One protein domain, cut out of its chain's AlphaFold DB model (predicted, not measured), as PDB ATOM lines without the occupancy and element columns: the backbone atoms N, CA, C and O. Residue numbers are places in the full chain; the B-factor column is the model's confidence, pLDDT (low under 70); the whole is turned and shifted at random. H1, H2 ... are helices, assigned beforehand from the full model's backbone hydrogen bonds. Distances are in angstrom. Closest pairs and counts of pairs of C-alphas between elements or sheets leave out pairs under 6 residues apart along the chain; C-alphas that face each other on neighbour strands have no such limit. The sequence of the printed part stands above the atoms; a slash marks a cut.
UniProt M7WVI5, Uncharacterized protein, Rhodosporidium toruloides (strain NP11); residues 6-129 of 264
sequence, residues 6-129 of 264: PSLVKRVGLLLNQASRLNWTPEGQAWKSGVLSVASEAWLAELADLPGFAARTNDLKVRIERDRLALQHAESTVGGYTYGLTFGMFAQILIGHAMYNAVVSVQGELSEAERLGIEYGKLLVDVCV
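Overview. This is residues 6 to 129 of the 264 residues of an uncharacterized protein of Rhodosporidium toruloides (strain NP11) (UniProt M7WVI5). One long helix, H4, runs along one side of the body; across from it H2 and H7 lie side by side, H1 packs between H4 and H2, and H5 between H4 and H7. H6 packs on H7 near its first residues, and H3 lies near the start of H4. The printed part has 124 residues with seven named helices, H1 to H7 along the chain, and no named strand: all helix. It is compact, with a radius of gyration of the C-alphas of 14.5 A and spans of 47 by 33 by 26 A.

Arrangement. H4, residues 53 to 77, touches H1, residues 6 to 17, at a shallow tilt of 14 degrees, the same way; the closest C-alphas, Leu 15 and Arg 68, are 5.5 A apart. H1 and H2, residues 26 to 38, form a hairpin, closest at C-alphas 16 and 28, 6.7 A. H7, residues 112 to 127, is the hub; it touches H2 at 35.4 degrees, only just steep, with C-alphas 35 and 121 closest at 4.1 A. Residues 124 to 127 of H7 alone touch H4, closest at C-alphas 127 and 60, 6.0 A. H5, residues 87 to 95, forms a hairpin with H4, closest at C-alphas 94 and 67, 6.2 A, and touches H7, closest at C-alphas 95 and 120, 5.9 A. H6, residues 97 to 104, touches H7, closest at C-alphas 104 and 112, 6.3 A. H3, residues 41 to 49, is close to but not clearly touching H4. Every O i to N i+4 pair is within hydrogen-bond range in H3 to H7; H1 has 7 of 8, H2 8 of 9.

Along the chain. H4 is 36.3 A long, from (26.815, 28.206, 72.366); H7 is 23.2 A, ending at (38.075, 31.476, 69.636).

Size, cuts and confidence. C-alphas 49 and 80 are farthest apart, 47.9 A. There is no cut and no long link. Residues 19 to 21 and 79 to 84 are under pLDDT 70.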
ATOM      1  N   PRO A   6      32.194  29.791  86.639       96.81
ATOM      2  CA  PRO A   6      33.063  29.040  87.549       96.81
ATOM      3  C   PRO A   6      33.898  27.950  86.856       96.81
ATOM      4  O   PRO A   6      35.037  27.688  87.250       96.81
ATOM      5  N   SER A   7      33.364  27.312  85.806       95.31
ATOM      6  CA  SER A   7      34.117  26.332  85.013       95.31
ATOM      7  C   SER A   7      35.258  26.988  84.234       95.31
ATOM      8  O   SER A   7      36.359  26.433  84.204       95.31
ATOM      9  N   LEU A   8      35.022  28.167  83.651       96.38
ATOM     10  CA  LEU A   8      36.046  28.961  82.972       96.38
ATOM     11  C   LEU A   8      37.149  29.391  83.948       96.38
ATOM     12  O   LEU A   8      38.316  29.089  83.707       96.38
ATOM     13  N   VAL A   9      36.781  29.989  85.085       96.31
ATOM     14  CA  VAL A   9      37.728  30.418  86.132       96.31
ATOM     15  C   VAL A   9      38.602  29.252  86.598       96.31
ATOM     16  O   VAL A   9      39.820  29.398  86.734       96.31
ATOM     17  N   LYS A  10      37.999  28.072  86.805       94.88
ATOM     18  CA  LYS A  10      38.728  26.850  87.168       94.88
ATOM     19  C   LYS A  10      39.731  26.456  86.083       94.88
ATOM     20  O   LYS A  10      40.870  26.146  86.408       94.88
ATOM     21  N   ARG A  11      39.326  26.467  84.812       95.19
ATOM     22  CA  ARG A  11      40.186  26.091  83.678       95.19
ATOM     23  C   ARG A  11      41.355  27.054  83.478       95.19
ATOM     24  O   ARG A  11      42.476  26.585  83.326       95.19
ATOM     25  N   VAL A  12      41.118  28.362  83.569       95.31
ATOM     26  CA  VAL A  12      42.186  29.378  83.540       95.31
ATOM     27  C   VAL A  12      43.153  29.170  84.709       95.31
ATOM     28  O   VAL A  12      44.365  29.161  84.516       95.31
ATOM     29  N   GLY A  13      42.641  28.903  85.916       93.19
ATOM     30  CA  GLY A  13      43.482  28.586  87.076       93.19
ATOM     31  C   GLY A  13      44.320  27.311  86.906       93.19
ATOM     32  O   GLY A  13      45.442  27.241  87.400       93.19
ATOM     33  N   LEU A  14      43.821  26.307  86.175       91.44
ATOM     34  CA  LEU A  14      44.577  25.080  85.900       91.44
ATOM     35  C   LEU A  14      45.803  25.316  85.011       91.44
ATOM     36  O   LEU A  14      46.760  24.555  85.149       91.44
ATOM     37  N   LEU A  15      45.803  26.343  84.152       92.44
ATOM     38  CA  LEU A  15      46.978  26.723  83.354       92.44
ATOM     39  C   LEU A  15      48.127  27.172  84.263       92.44
ATOM     40  O   LEU A  15      49.251  26.701  84.120       92.44
ATOM     41  N   LEU A  16      47.821  27.999  85.264       89.12
ATOM     42  CA  LEU A  16      48.798  28.493  86.241       89.12
ATOM     43  C   LEU A  16      49.347  27.396  87.159       89.12
ATOM     44  O   LEU A  16      50.440  27.530  87.701       89.12
ATOM     45  N   ASN A  17      48.604  26.304  87.344       81.50
ATOM     46  CA  ASN A  17      49.073  25.165  88.131       81.50
ATOM     47  C   ASN A  17      50.114  24.311  87.384       81.50
ATOM     48  O   ASN A  17      50.849  23.592  88.052       81.50
ATOM     49  N   GLN A  18      50.178  24.383  86.044       71.38
ATOM     50  CA  GLN A  18      51.196  23.676  85.238       71.38
ATOM     51  C   GLN A  18      52.532  24.420  85.173       71.38
ATOM     52  O   GLN A  18      53.529  23.864  84.748       71.38
ATOM     53  N   ALA A  19      52.562  25.691  85.558       60.03
ATOM     54  CA  ALA A  19      53.789  26.461  85.662       60.03
ATOM     55  C   ALA A  19      54.075  26.670  87.148       60.03
ATOM     56  O   ALA A  19      53.706  27.682  87.735       60.03
ATOM     57  N   SER A  20      54.622  25.632  87.782       58.19
ATOM     58  CA  SER A  20      55.421  25.720  89.015       58.19
ATOM     59  C   SER A  20      54.933  26.757  90.049       58.19
ATOM     60  O   SER A  20      55.657  27.660  90.455       58.19
ATOM     61  N   ARG A  21      53.685  26.600  90.518       67.94
ATOM     62  CA  ARG A  21      53.045  27.412  91.580       67.94
ATOM     63  C   ARG A  21      52.748  28.884  91.241       67.94
ATOM     64  O   ARG A  21      52.397  29.621  92.165       67.94
ATOM     65  N   LEU A  22      52.759  29.301  89.967       81.94
ATOM     66  CA  LEU A  22      52.362  30.664  89.564       81.94
ATOM     67  C   LEU A  22      50.977  31.062  90.090       81.94
ATOM     68  O   LEU A  22      50.740  32.224  90.396       81.94
ATOM     69  N   ASN A  23      50.071  30.100  90.282       83.44
ATOM     70  CA  ASN A  23      48.743  30.367  90.836       83.44
ATOM     71  C   ASN A  23      48.762  31.021  92.236       83.44
ATOM     72  O   ASN A  23      47.728  31.515  92.665       83.44
ATOM     73  N   TRP A  24      49.881  31.044  92.963       83.94
ATOM     74  CA  TRP A  24      49.982  31.697  94.278       83.94
ATOM     75  C   TRP A  24      50.838  32.966  94.272       83.94
ATOM     76  O   TRP A  24      50.991  33.588  95.321       83.94
ATOM     77  N   THR A  25      51.398  33.354  93.124       89.44
ATOM     78  CA  THR A  25      52.237  34.554  93.028       89.44
ATOM     79  C   THR A  25      51.403  35.782  92.651       89.44
ATOM     80  O   THR A  25      50.354  35.638  92.009       89.44
ATOM     81  N   PRO A  26      51.842  37.001  93.019       92.50
ATOM     82  CA  PRO A  26      51.199  38.234  92.572       92.50
ATOM     83  C   PRO A  26      51.076  38.318  91.045       92.50
ATOM     84  O   PRO A  26      50.030  38.721  90.543       92.50
ATOM     85  N   GLU A  27      52.093  37.870  90.303       92.19
ATOM     86  CA  GLU A  27      52.094  37.860  88.836       92.19
ATOM     87  C   GLU A  27      51.024  36.918  88.280       92.19
ATOM     88  O   GLU A  27      50.260  37.308  87.400       92.19
ATOM     89  N   GLY A  28      50.910  35.695  88.806       93.56
ATOM     90  CA  GLY A  28      49.876  34.765  88.354       93.56
ATOM     91  C   GLY A  28      48.460  35.242  88.686       93.56
ATOM     92  O   GLY A  28      47.549  35.061  87.875       93.56
ATOM     93  N   GLN A  29      48.268  35.904  89.832       94.38
ATOM     94  CA  GLN A  29      46.982  36.516  90.188       94.38
ATOM     95  C   GLN A  29      46.642  37.711  89.290       94.38
ATOM     96  O   GLN A  29      45.513  37.796  88.803       94.38
ATOM     97  N   ALA A  30      47.610  38.585  89.007       96.31
ATOM     98  CA  ALA A  30      47.435  39.717  88.099       96.31
ATOM     99  C   ALA A  30      47.134  39.253  86.666       96.31
ATOM    100  O   ALA A  30      46.192  39.739  86.040       96.31
ATOM    101  N   TRP A  31      47.856  38.242  86.175       97.06
ATOM    102  CA  TRP A  31      47.576  37.614  84.885       97.06
ATOM    103  C   TRP A  31      46.165  37.029  84.836       97.06
ATOM    104  O   TRP A  31      45.405  37.322  83.915       97.06
ATOM    105  N   LYS A  32      45.764  36.259  85.854       96.50
ATOM    106  CA  LYS A  32      44.414  35.685  85.932       96.50
ATOM    107  C   LYS A  32      43.335  36.767  85.952       96.50
ATOM    108  O   LYS A  32      42.313  36.600  85.291       96.50
ATOM    109  N   SER A  33      43.560  37.852  86.694       96.94
ATOM    110  CA  SER A  33      42.675  39.019  86.714       96.94
ATOM    111  C   SER A  33      42.528  39.616  85.314       96.94
ATOM    112  O   SER A  33      41.407  39.786  84.841       96.94
ATOM    113  N   GLY A  34      43.643  39.821  84.604       98.00
ATOM    114  CA  GLY A  34      43.639  40.309  83.223       98.00
ATOM    115  C   GLY A  34      42.894  39.389  82.249       98.00
ATOM    116  O   GLY A  34      42.134  39.864  81.413       98.00
ATOM    117  N   VAL A  35      43.039  38.065  82.380       98.38
ATOM    118  CA  VAL A  35      42.276  37.110  81.553       98.38
ATOM    119  C   VAL A  35      40.775  37.256  81.799       98.38
ATOM    120  O   VAL A  35      39.989  37.300  80.853       98.38
ATOM    121  N   LEU A  36      40.372  37.314  83.070       98.12
ATOM    122  CA  LEU A  36      38.966  37.329  83.482       98.12
ATOM    123  C   LEU A  36      38.301  38.705  83.339       98.12
ATOM    124  O   LEU A  36      37.075  38.770  83.304       98.12
ATOM    125  N   SER A  37      39.070  39.790  83.217       98.06
ATOM    126  CA  SER A  37      38.521  41.108  82.877       98.06
ATOM    127  C   SER A  37      38.013  41.149  81.432       98.06
ATOM    128  O   SER A  37      37.018  41.815  81.154       98.06
ATOM    129  N   VAL A  38      38.641  40.382  80.534       98.12
ATOM    130  CA  VAL A  38      38.209  40.218  79.139       98.12
ATOM    131  C   VAL A  38      37.177  39.098  79.014       98.12
ATOM    132  O   VAL A  38      36.052  39.330  78.574       98.12
ATOM    133  N   ALA A  39      37.526  37.884  79.446       97.19
ATOM    134  CA  ALA A  39      36.642  36.718  79.428       97.19
ATOM    135  C   ALA A  39      35.721  36.707  80.663       97.19
ATOM    136  O   ALA A  39      35.718  35.759  81.452       97.19
ATOM    137  N   SER A  40      34.987  37.805  80.841       97.69
ATOM    138  CA  SER A  40      34.186  38.102  82.027       97.69
ATOM    139  C   SER A  40      32.904  37.269  82.120       97.69
ATOM    140  O   SER A  40      32.481  36.604  81.172       97.69
ATOM    141  N   GLU A  41      32.248  37.319  83.281       97.56
ATOM    142  CA  GLU A  41      30.943  36.680  83.472       97.56
ATOM    143  C   GLU A  41      29.873  37.282  82.553       97.56
ATOM    144  O   GLU A  41      29.090  36.537  81.965       97.56
ATOM    145  N   ALA A  42      29.891  38.608  82.372       97.25
ATOM    146  CA  ALA A  42      28.991  39.312  81.461       97.25
ATOM    147  C   ALA A  42      29.199  38.856  80.010       97.25
ATOM    148  O   ALA A  42      28.238  38.474  79.346       97.25
ATOM    149  N   TRP A  43      30.455  38.780  79.556       97.00
ATOM    150  CA  TRP A  43      30.777  38.249  78.231       97.00
ATOM    151  C   TRP A  43      30.268  36.813  78.047       97.00
ATOM    152  O   TRP A  43      29.693  36.475  77.012       97.00
ATOM    153  N   LEU A  44      30.458  35.945  79.047       96.44
ATOM    154  CA  LEU A  44      29.999  34.563  78.939       96.44
ATOM    155  C   LEU A  44      28.467  34.468  78.909       96.44
ATOM    156  O   LEU A  44      27.938  33.581  78.238       96.44
ATOM    157  N   ALA A  45      27.767  35.354  79.622       95.50
ATOM    158  CA  ALA A  45      26.313  35.456  79.567       95.50
ATOM    159  C   ALA A  45      25.842  35.868  78.162       95.50
ATOM    160  O   ALA A  45      24.998  35.183  77.595       95.50
ATOM    161  N   GLU A  46      26.466  36.880  77.552       95.19
ATOM    162  CA  GLU A  46      26.176  37.283  76.167       95.19
ATOM    163  C   GLU A  46      26.454  36.148  75.170       95.19
ATOM    164  O   GLU A  46      25.637  35.849  74.298       95.19
ATOM    165  N   LEU A  47      27.579  35.442  75.326       94.31
ATOM    166  CA  LEU A  47      27.903  34.273  74.508       94.31
ATOM    167  C   LEU A  47      26.843  33.167  74.654       94.31
ATOM    168  O   LEU A  47      26.583  32.435  73.696       94.31
ATOM    169  N   ALA A  48      26.242  33.031  75.838       93.69
ATOM    170  CA  ALA A  48      25.224  32.032  76.146       93.69
ATOM    171  C   ALA A  48      23.898  32.248  75.410       93.69
ATOM    172  O   ALA A  48      23.161  31.268  75.247       93.69
ATOM    173  N   ASP A  49      23.644  33.475  74.955       93.00
ATOM    174  CA  ASP A  49      22.470  33.862  74.172       93.00
ATOM    175  C   ASP A  49      22.688  33.690  72.658       93.00
ATOM    176  O   ASP A  49      21.735  33.711  71.875       93.00
ATOM    177  N   LEU A  50      23.933  33.463  72.219       90.19
ATOM    178  CA  LEU A  50      24.249  33.257  70.809       90.19
ATOM    179  C   LEU A  50      23.927  31.828  70.329       90.19
ATOM    180  O   LEU A  50      24.166  30.839  71.040       90.19
ATOM    181  N   PRO A  51      23.489  31.670  69.063       89.75
ATOM    182  CA  PRO A  51      23.380  30.363  68.431       89.75
ATOM    183  C   PRO A  51      24.711  29.604  68.451       89.75
ATOM    184  O   PRO A  51      25.795  30.168  68.253       89.75
ATOM    185  N   GLY A  52      24.623  28.292  68.675       89.06
ATOM    186  CA  GLY A  52      25.799  27.427  68.710       89.06
ATOM    187  C   GLY A  52      26.653  27.578  69.972       89.06
ATOM    188  O   GLY A  52      27.818  27.190  69.950       89.06
ATOM    189  N   PHE A  53      26.102  28.088  71.083       92.62
ATOM    190  CA  PHE A  53      26.815  28.206  72.366       92.62
ATOM    191  C   PHE A  53      27.603  26.940  72.756       92.62
ATOM    192  O   PHE A  53      28.754  27.011  73.195       92.62
ATOM    193  N   ALA A  54      27.013  25.758  72.561       92.12
ATOM    194  CA  ALA A  54      27.676  24.485  72.842       92.12
ATOM    195  C   ALA A  54      28.943  24.269  71.990       92.12
ATOM    196  O   ALA A  54      29.955  23.827  72.529       92.12
ATOM    197  N   ALA A  55      28.906  24.613  70.700       92.00
ATOM    198  CA  ALA A  55      30.050  24.507  69.796       92.00
ATOM    199  C   ALA A  55      31.133  25.539  70.140       92.00
ATOM    200  O   ALA A  55      32.290  25.179  70.326       92.00
ATOM    201  N   ARG A  56      30.743  26.801  70.357       93.69
ATOM    202  CA  ARG A  56      31.663  27.897  70.722       93.69
ATOM    203  C   ARG A  56      32.405  27.614  72.030       93.69
ATOM    204  O   ARG A  56      33.620  27.746  72.121       93.69
ATOM    205  N   THR A  57      31.683  27.143  73.046       94.44
ATOM    206  CA  THR A  57      32.305  26.745  74.319       94.44
ATOM    207  C   THR A  57      33.113  25.456  74.211       94.44
ATOM    208  O   THR A  57      33.984  25.220  75.049       94.44
ATOM    209  N   ASN A  58      32.854  24.603  73.216       92.62
ATOM    210  CA  ASN A  58      33.730  23.477  72.914       92.62
ATOM    211  C   ASN A  58      35.062  23.958  72.328       92.62
ATOM    212  O   ASN A  58      36.104  23.539  72.824       92.62
ATOM    213  N   ASP A  59      35.031  24.900  71.384       92.88
ATOM    214  CA  ASP A  59      36.237  25.503  70.799       92.88
ATOM    215  C   ASP A  59      37.105  26.155  71.885       92.88
ATOM    216  O   ASP A  59      38.310  25.900  71.965       92.88
ATOM    217  N   LEU A  60      36.477  26.870  72.824       95.44
ATOM    218  CA  LEU A  60      37.150  27.424  74.002       95.44
ATOM    219  C   LEU A  60      37.806  26.350  74.886       95.44
ATOM    220  O   LEU A  60      38.956  26.496  75.302       95.44
ATOM    221  N   LYS A  61      37.089  25.258  75.193       94.81
ATOM    222  CA  LYS A  61      37.639  24.151  75.998       94.81
ATOM    223  C   LYS A  61      38.832  23.507  75.305       94.81
ATOM    224  O   LYS A  61      39.811  23.210  75.984       94.81
ATOM    225  N   VAL A  62      38.731  23.288  73.994       93.38
ATOM    226  CA  VAL A  62      39.806  22.719  73.180       93.38
ATOM    227  C   VAL A  62      41.019  23.640  73.211       93.38
ATOM    228  O   VAL A  62      42.117  23.155  73.472       93.38
ATOM    229  N   ARG A  63      40.840  24.956  73.029       95.44
ATOM    230  CA  ARG A  63      41.944  25.919  73.120       95.44
ATOM    231  C   ARG A  63      42.661  25.837  74.469       95.44
ATOM    232  O   ARG A  63      43.861  25.586  74.496       95.44
ATOM    233  N   ILE A  64      41.923  25.968  75.574       96.06
ATOM    234  CA  ILE A  64      42.516  25.948  76.921       96.06
ATOM    235  C   ILE A  64      43.217  24.611  77.203       96.06
ATOM    236  O   ILE A  64      44.285  24.587  77.804       96.06
ATOM    237  N   GLU A  65      42.634  23.489  76.783       94.62
ATOM    238  CA  GLU A  65      43.227  22.172  77.016       94.62
ATOM    239  C   GLU A  65      44.533  21.972  76.239       94.62
ATOM    240  O   GLU A  65      45.492  21.423  76.775       94.62
ATOM    241  N   ARG A  66      44.609  22.454  74.997       93.69
ATOM    242  CA  ARG A  66      45.848  22.387  74.211       93.69
ATOM    243  C   ARG A  66      46.932  23.275  74.787       93.69
ATOM    244  O   ARG A  66      48.071  22.838  74.894       93.69
ATOM    245  N   ASP A  67      46.564  24.473  75.215       95.38
ATOM    246  CA  ASP A  67      47.481  25.385  75.886       95.38
ATOM    247  C   ASP A  67      48.006  24.770  77.194       95.38
ATOM    248  O   ASP A  67      49.204  24.814  77.474       95.38
ATOM    249  N   ARG A  68      47.140  24.086  77.953       93.25
ATOM    250  CA  ARG A  68      47.530  23.309  79.137       93.25
ATOM    251  C   ARG A  68      48.544  22.214  78.794       93.25
ATOM    252  O   ARG A  68      49.527  22.061  79.512       93.25
ATOM    253  N   LEU A  69      48.315  21.457  77.719       91.62
ATOM    254  CA  LEU A  69      49.233  20.408  77.260       91.62
ATOM    255  C   LEU A  69      50.567  20.984  76.763       91.62
ATOM    256  O   LEU A  69      51.616  20.405  77.038       91.62
ATOM    257  N   ALA A  70      50.547  22.134  76.083       91.25
ATOM    258  CA  ALA A  70      51.751  22.829  75.637       91.25
ATOM    259  C   ALA A  70      52.606  23.290  76.828       91.25
ATOM    260  O   ALA A  70      53.817  23.070  76.837       91.25
ATOM    261  N   LEU A  71      51.972  23.844  77.867       91.12
ATOM    262  CA  LEU A  71      52.642  24.192  79.122       91.12
ATOM    263  C   LEU A  71      53.238  22.957  79.813       91.12
ATOM    264  O   LEU A  71      54.397  22.989  80.207       91.12
ATOM    265  N   GLN A  72      52.491  21.851  79.905       87.88
ATOM    266  CA  GLN A  72      53.004  20.598  80.482       87.88
ATOM    267  C   GLN A  72      54.219  20.059  79.727       87.88
ATOM    268  O   GLN A  72      55.199  19.625  80.332       87.88
ATOM    269  N   HIS A  73      54.166  20.088  78.396       87.38
ATOM    270  CA  HIS A  73      55.279  19.650  77.569       87.38
ATOM    271  C   HIS A  73      56.511  20.544  77.773       87.38
ATOM    272  O   HIS A  73      57.622  20.036  77.952       87.38
ATOM    273  N   ALA A  74      56.315  21.862  77.819       86.38
ATOM    274  CA  ALA A  74      57.385  22.816  78.090       86.38
ATOM    275  C   ALA A  74      57.996  22.621  79.490       86.38
ATOM    276  O   ALA A  74      59.214  22.629  79.632       86.38
ATOM    277  N   GLU A  75      57.187  22.360  80.518       81.75
ATOM    278  CA  GLU A  75      57.694  22.062  81.864       81.75
ATOM    279  C   GLU A  75      58.560  20.790  81.864       81.75
ATOM    280  O   GLU A  75      59.659  20.785  82.417       81.75
ATOM    281  N   SER A  76      58.113  19.737  81.168       78.69
ATOM    282  CA  SER A  76      58.847  18.466  81.080       78.69
ATOM    283  C   SER A  76      60.186  18.560  80.334       78.69
ATOM    284  O   SER A  76      61.098  17.782  80.605       78.69
ATOM    285  N   THR A  77      60.322  19.511  79.406       76.62
ATOM    286  CA  THR A  77      61.520  19.685  78.563       76.62
ATOM    287  C   THR A  77      62.564  20.611  79.185       76.62
ATOM    288  O   THR A  77      63.745  20.491  78.873       76.62
ATOM    289  N   VAL A  78      62.170  21.464  80.135       71.88
ATOM    290  CA  VAL A  78      63.074  22.325  80.929       71.88
ATOM    291  C   VAL A  78      63.729  21.545  82.093       71.88
ATOM    292  O   VAL A  78      64.354  22.126  82.982       71.88
ATOM    293  N   GLY A  79      63.618  20.208  82.080       52.03
ATOM    294  CA  GLY A  79      64.144  19.272  83.074       52.03
ATOM    295  C   GLY A  79      65.613  19.519  83.427       52.03
ATOM    296  O   GLY A  79      66.519  19.070  82.733       52.03
ATOM    297  N   GLY A  80      65.834  20.236  84.532       53.38
ATOM    298  CA  GLY A  80      67.159  20.584  85.048       53.38
ATOM    299  C   GLY A  80      67.180  21.835  85.933       53.38
ATOM    300  O   GLY A  80      68.030  21.939  86.813       53.38
ATOM    301  N   TYR A  81      66.228  22.760  85.765       50.50
ATOM    302  CA  TYR A  81      66.134  23.953  86.613       50.50
ATOM    303  C   TYR A  81      65.224  23.718  87.821       50.50
ATOM    304  O   TYR A  81      64.054  23.368  87.685       50.50
ATOM    305  N   THR A  82      65.745  23.997  89.016       53.44
ATOM    306  CA  THR A  82      65.084  23.847  90.327       53.44
ATOM    307  C   THR A  82      63.790  24.662  90.493       53.44
ATOM    308  O   THR A  82      63.098  24.504  91.494       53.44
ATOM    309  N   TYR A  83      63.468  25.534  89.532       53.66
ATOM    310  CA  TYR A  83      62.406  26.541  89.616       53.66
ATOM    311  C   TYR A  83      61.277  26.364  88.583       53.66
ATOM    312  O   TYR A  83      60.288  27.087  88.658       53.66
ATOM    313  N   GLY A  84      61.388  25.396  87.662       66.50
ATOM    314  CA  GLY A  84      60.374  25.122  86.637       66.50
ATOM    315  C   GLY A  84      60.143  26.263  85.629       66.50
ATOM    316  O   GLY A  84      61.074  27.008  85.323       66.50
ATOM    317  N   LEU A  85      58.935  26.368  85.051       79.50
ATOM    318  CA  LEU A  85      58.612  27.369  84.016       79.50
ATOM    319  C   LEU A  85      58.569  28.791  84.601       79.50
ATOM    320  O   LEU A  85      57.767  29.085  85.484       79.50
ATOM    321  N   THR A  86      59.374  29.706  84.051       86.25
ATOM    322  CA  THR A  86      59.286  31.136  84.397       86.25
ATOM    323  C   THR A  86      57.976  31.752  83.893       86.25
ATOM    324  O   THR A  86      57.402  31.285  82.906       86.25
ATOM    325  N   PHE A  87      57.523  32.848  84.515       89.44
ATOM    326  CA  PHE A  87      56.325  33.569  84.063       89.44
ATOM    327  C   PHE A  87      56.441  34.047  82.604       89.44
ATOM    328  O   PHE A  87      55.491  33.919  81.834       89.44
ATOM    329  N   GLY A  88      57.620  34.526  82.194       90.44
ATOM    330  CA  GLY A  88      57.870  34.941  80.812       90.44
ATOM    331  C   GLY A  88      57.716  33.789  79.815       90.44
ATOM    332  O   GLY A  88      57.042  33.944  78.799       90.44
ATOM    333  N   MET A  89      58.265  32.605  80.121       89.94
ATOM    334  CA  MET A  89      58.080  31.408  79.283       89.94
ATOM    335  C   MET A  89      56.616  30.966  79.249       89.94
ATOM    336  O   MET A  89      56.093  30.682  78.174       89.94
ATOM    337  N   PHE A  90      55.944  30.959  80.403       92.81
ATOM    338  CA  PHE A  90      54.512  30.676  80.506       92.81
ATOM    339  C   PHE A  90      53.693  31.592  79.586       92.81
ATOM    340  O   PHE A  90      52.913  31.105  78.769       92.81
ATOM    341  N   ALA A  91      53.911  32.907  79.655       94.44
ATOM    342  CA  ALA A  91      53.194  33.864  78.823       94.44
ATOM    343  C   ALA A  91      53.506  33.662  77.331       94.44
ATOM    344  O   ALA A  91      52.583  33.572  76.525       94.44
ATOM    345  N   GLN A  92      54.783  33.508  76.962       94.06
ATOM    346  CA  GLN A  92      55.192  33.276  75.571       94.06
ATOM    347  C   GLN A  92      54.573  32.016  74.959       94.06
ATOM    348  O   GLN A  92      54.210  32.043  73.785       94.06
ATOM    349  N   ILE A  93      54.423  30.935  75.727       93.81
ATOM    350  CA  ILE A  93      53.765  29.708  75.250       93.81
ATOM    351  C   ILE A  93      52.289  29.972  74.927       93.81
ATOM    352  O   ILE A  93      51.780  29.469  73.930       93.81
ATOM    353  N   LEU A  94      51.608  30.772  75.749       95.00
ATOM    354  CA  LEU A  94      50.168  31.004  75.632       95.00
ATOM    355  C   LEU A  94      49.779  32.004  74.539       95.00
ATOM    356  O   LEU A  94      48.787  31.789  73.834       95.00
ATOM    357  N   ILE A  95      50.529  33.104  74.415       94.81
ATOM    358  CA  ILE A  95      50.199  34.203  73.489       94.81
ATOM    359  C   ILE A  95      51.154  34.302  72.292       94.81
ATOM    360  O   ILE A  95      50.887  35.053  71.355       94.81
ATOM    361  N   GLY A  96      52.253  33.545  72.299       94.00
ATOM    362  CA  GLY A  96      53.294  33.587  71.276       94.00
ATOM    363  C   GLY A  96      54.364  34.653  71.532       94.00
ATOM    364  O   GLY A  96      54.123  35.704  72.127       94.00
ATOM    365  N   HIS A  97      55.575  34.394  71.032       93.06
ATOM    366  CA  HIS A  97      56.750  35.241  71.263       93.06
ATOM    367  C   HIS A  97      56.594  36.672  70.715       93.06
ATOM    368  O   HIS A  97      56.955  37.638  71.382       93.06
ATOM    369  N   ALA A  98      56.012  36.826  69.520       91.62
ATOM    370  CA  ALA A  98      55.809  38.140  68.908       91.62
ATOM    371  C   ALA A  98      54.857  39.024  69.735       91.62
ATOM    372  O   ALA A  98      55.170  40.184  69.995       91.62
ATOM    373  N   MET A  99      53.733  38.459  70.195       92.75
ATOM    374  CA  MET A  99      52.766  39.173  71.033       92.75
ATOM    375  C   MET A  99      53.360  39.507  72.402       92.75
ATOM    376  O   MET A  99      53.217  40.628  72.879       92.75
ATOM    377  N   TYR A 100      54.088  38.567  73.008       94.44
ATOM    378  CA  TYR A 100      54.794  38.806  74.265       94.44
ATOM    379  C   TYR A 100      55.732  40.017  74.181       94.44
ATOM    380  O   TYR A 100      55.630  40.927  75.002       94.44
ATOM    381  N   ASN A 101      56.590  40.074  73.157       92.94
ATOM    382  CA  ASN A 101      57.522  41.191  72.981       92.94
ATOM    383  C   ASN A 101      56.788  42.522  72.772       92.94
ATOM    384  O   ASN A 101      57.210  43.543  73.315       92.94
ATOM    385  N   ALA A 102      55.677  42.509  72.028       91.69
ATOM    386  CA  ALA A 102      54.849  43.695  71.839       91.69
ATOM    387  C   ALA A 102      54.296  44.207  73.181       91.69
ATOM    388  O   ALA A 102      54.442  45.387  73.490       91.69
ATOM    389  N   VAL A 103      53.741  43.324  74.016       91.69
ATOM    390  CA  VAL A 103      53.136  43.692  75.309       91.69
ATOM    391  C   VAL A 103      54.164  44.183  76.330       91.69
ATOM    392  O   VAL A 103      53.913  45.166  77.032       91.69
ATOM    393  N   VAL A 104      55.316  43.515  76.422       90.25
ATOM    394  CA  VAL A 104      56.384  43.858  77.380       90.25
ATOM    395  C   VAL A 104      57.044  45.195  77.030       90.25
ATOM    396  O   VAL A 104      57.482  45.922  77.917       90.25
ATOM    397  N   SER A 105      57.062  45.574  75.747       85.56
ATOM    398  CA  SER A 105      57.606  46.867  75.308       85.56
ATOM    399  C   SER A 105      56.754  48.083  75.703       85.56
ATOM    400  O   SER A 105      57.226  49.217  75.629       85.56
ATOM    401  N   VAL A 106      55.507  47.867  76.139       85.50
ATOM    402  CA  VAL A 106      54.572  48.933  76.518       85.50
ATOM    403  C   VAL A 106      54.719  49.281  78.000       85.50
ATOM    404  O   VAL A 106      54.575  48.423  78.872       85.50
ATOM    405  N   GLN A 107      54.930  50.566  78.293       81.50
ATOM    406  CA  GLN A 107      54.852  51.118  79.648       81.50
ATOM    407  C   GLN A 107      53.431  51.620  79.943       81.50
ATOM    408  O   GLN A 107      52.779  52.192  79.072       81.50
ATOM    409  N   GLY A 108      52.945  51.412  81.168       81.06
ATOM    410  CA  GLY A 108      51.608  51.839  81.580       81.06
ATOM    411  C   GLY A 108      51.300  51.499  83.037       81.06
ATOM    412  O   GLY A 108      52.144  50.942  83.735       81.06
ATOM    413  N   GLU A 109      50.087  51.837  83.475       81.94
ATOM    414  CA  GLU A 109      49.637  51.685  84.870       81.94
ATOM    415  C   GLU A 109      49.414  50.226  85.285       81.94
ATOM    416  O   GLU A 109      49.649  49.865  86.436       81.94
ATOM    417  N   LEU A 110      48.978  49.374  84.351       87.00
ATOM    418  CA  LEU A 110      48.791  47.947  84.614       87.00
ATOM    419  C   LEU A 110      50.139  47.248  84.810       87.00
ATOM    420  O   LEU A 110      51.156  47.641  84.233       87.00
ATOM    421  N   SER A 111      50.146  46.148  85.558       92.50
ATOM    422  CA  SER A 111      51.323  45.275  85.591       92.50
ATOM    423  C   SER A 111      51.529  44.583  84.235       92.50
ATOM    424  O   SER A 111      50.580  44.363  83.479       92.50
ATOM    425  N   GLU A 112      52.771  44.210  83.915       94.00
ATOM    426  CA  GLU A 112      53.068  43.416  82.714       94.00
ATOM    427  C   GLU A 112      52.264  42.109  82.695       94.00
ATOM    428  O   GLU A 112      51.662  41.760  81.680       94.00
ATOM    429  N   ALA A 113      52.186  41.430  83.842       95.12
ATOM    430  CA  ALA A 113      51.440  40.191  83.988       95.12
ATOM    431  C   ALA A 113      49.951  40.363  83.661       95.12
ATOM    432  O   ALA A 113      49.380  39.539  82.950       95.12
ATOM    433  N   GLU A 114      49.339  41.454  84.121       96.75
ATOM    434  CA  GLU A 114      47.943  41.769  83.822       96.75
ATOM    435  C   GLU A 114      47.721  42.082  82.339       96.75
ATOM    436  O   GLU A 114      46.777  41.553  81.753       96.75
ATOM    437  N   ARG A 115      48.617  42.843  81.690       96.62
ATOM    438  CA  ARG A 115      48.541  43.080  80.234       96.62
ATOM    439  C   ARG A 115      48.650  41.781  79.433       96.62
ATOM    440  O   ARG A 115      47.871  41.561  78.509       96.62
ATOM    441  N   LEU A 116      49.577  40.898  79.805       97.12
ATOM    442  CA  LEU A 116      49.721  39.577  79.184       97.12
ATOM    443  C   LEU A 116      48.476  38.703  79.419       97.12
ATOM    444  O   LEU A 116      48.080  37.935  78.541       97.12
ATOM    445  N   GLY A 117      47.841  38.842  80.586       97.81
ATOM    446  CA  GLY A 117      46.558  38.218  80.901       97.81
ATOM    447  C   GLY A 117      45.434  38.716  80.000       97.81
ATOM    448  O   GLY A 117      44.700  37.907  79.440       97.81
ATOM    449  N   ILE A 118      45.341  40.030  79.800       98.00
ATOM    450  CA  ILE A 118      44.368  40.659  78.896       98.00
ATOM    451  C   ILE A 118      44.529  40.122  77.469       98.00
ATOM    452  O   ILE A 118      43.538  39.722  76.860       98.00
ATOM    453  N   GLU A 119      45.755  40.049  76.942       97.56
ATOM    454  CA  GLU A 119      45.978  39.506  75.593       97.56
ATOM    455  C   GLU A 119      45.590  38.030  75.483       97.56
ATOM    456  O   GLU A 119      44.936  37.632  74.519       97.56
ATOM    457  N   TYR A 120      45.905  37.210  76.490       97.94
ATOM    458  CA  TYR A 120      45.430  35.827  76.493       97.94
ATOM    459  C   TYR A 120      43.898  35.741  76.582       97.94
ATOM    460  O   TYR A 120      43.280  34.945  75.875       97.94
ATOM    461  N   GLY A 121      43.269  36.595  77.395       98.06
ATOM    462  CA  GLY A 121      41.815  36.714  77.489       98.06
ATOM    463  C   GLY A 121      41.166  37.038  76.142       98.06
ATOM    464  O   GLY A 121      40.183  36.395  75.776       98.06
ATOM    465  N   LYS A 122      41.757  37.949  75.359       97.31
ATOM    466  CA  LYS A 122      41.306  38.252  73.988       97.31
ATOM    467  C   LYS A 122      41.389  37.025  73.085       97.31
ATOM    468  O   LYS A 122      40.410  36.716  72.419       97.31
ATOM    469  N   LEU A 123      42.487  36.264  73.134       96.56
ATOM    470  CA  LEU A 123      42.614  35.021  72.357       96.56
ATOM    471  C   LEU A 123      41.526  33.995  72.718       96.56
ATOM    472  O   LEU A 123      41.006  33.314  71.833       96.56
ATOM    473  N   LEU A 124      41.155  33.880  73.998       96.75
ATOM    474  CA  LEU A 124      40.070  32.993  74.434       96.75
ATOM    475  C   LEU A 124      38.700  33.452  73.921       96.75
ATOM    476  O   LEU A 124      37.910  32.628  73.449       96.75
ATOM    477  N   VAL A 125      38.422  34.756  74.000       96.00
ATOM    478  CA  VAL A 125      37.189  35.344  73.464       96.00
ATOM    479  C   VAL A 125      37.122  35.149  71.953       96.00
ATOM    480  O   VAL A 125      36.108  34.666  71.448       96.00
ATOM    481  N   ASP A 126      38.216  35.430  71.246       94.88
ATOM    482  CA  ASP A 126      38.308  35.331  69.793       94.88
ATOM    483  C   ASP A 126      37.975  33.930  69.300       94.88
ATOM    484  O   ASP A 126      37.262  33.801  68.311       94.88
ATOM    485  N   VAL A 127      38.412  32.871  69.989       94.31
ATOM    486  CA  VAL A 127      38.075  31.476  69.636       94.31
ATOM    487  C   VAL A 127      36.564  31.218  69.611       94.31
ATOM    488  O   VAL A 127      36.099  30.363  68.860       94.31
ATOM    489  N   CYS A 128      35.778  31.990  70.359       94.12
ATOM    490  CA  CYS A 128      34.327  31.848  70.413       94.12
ATOM    491  C   CYS A 128      33.587  32.632  69.316       94.12
ATOM    492  O   CYS A 128      32.366  32.490  69.204       94.12
ATOM    493  N   VAL A 129      34.275  33.458  68.521       91.25
ATOM    494  CA  VAL A 129      33.672  34.371  67.535       91.25
ATOM    495  C   VAL A 129      33.593  33.739  66.141       91.25
ATOM    496  O   VAL A 129      34.518  33.070  65.680       91.25
TER     497      VAL A 129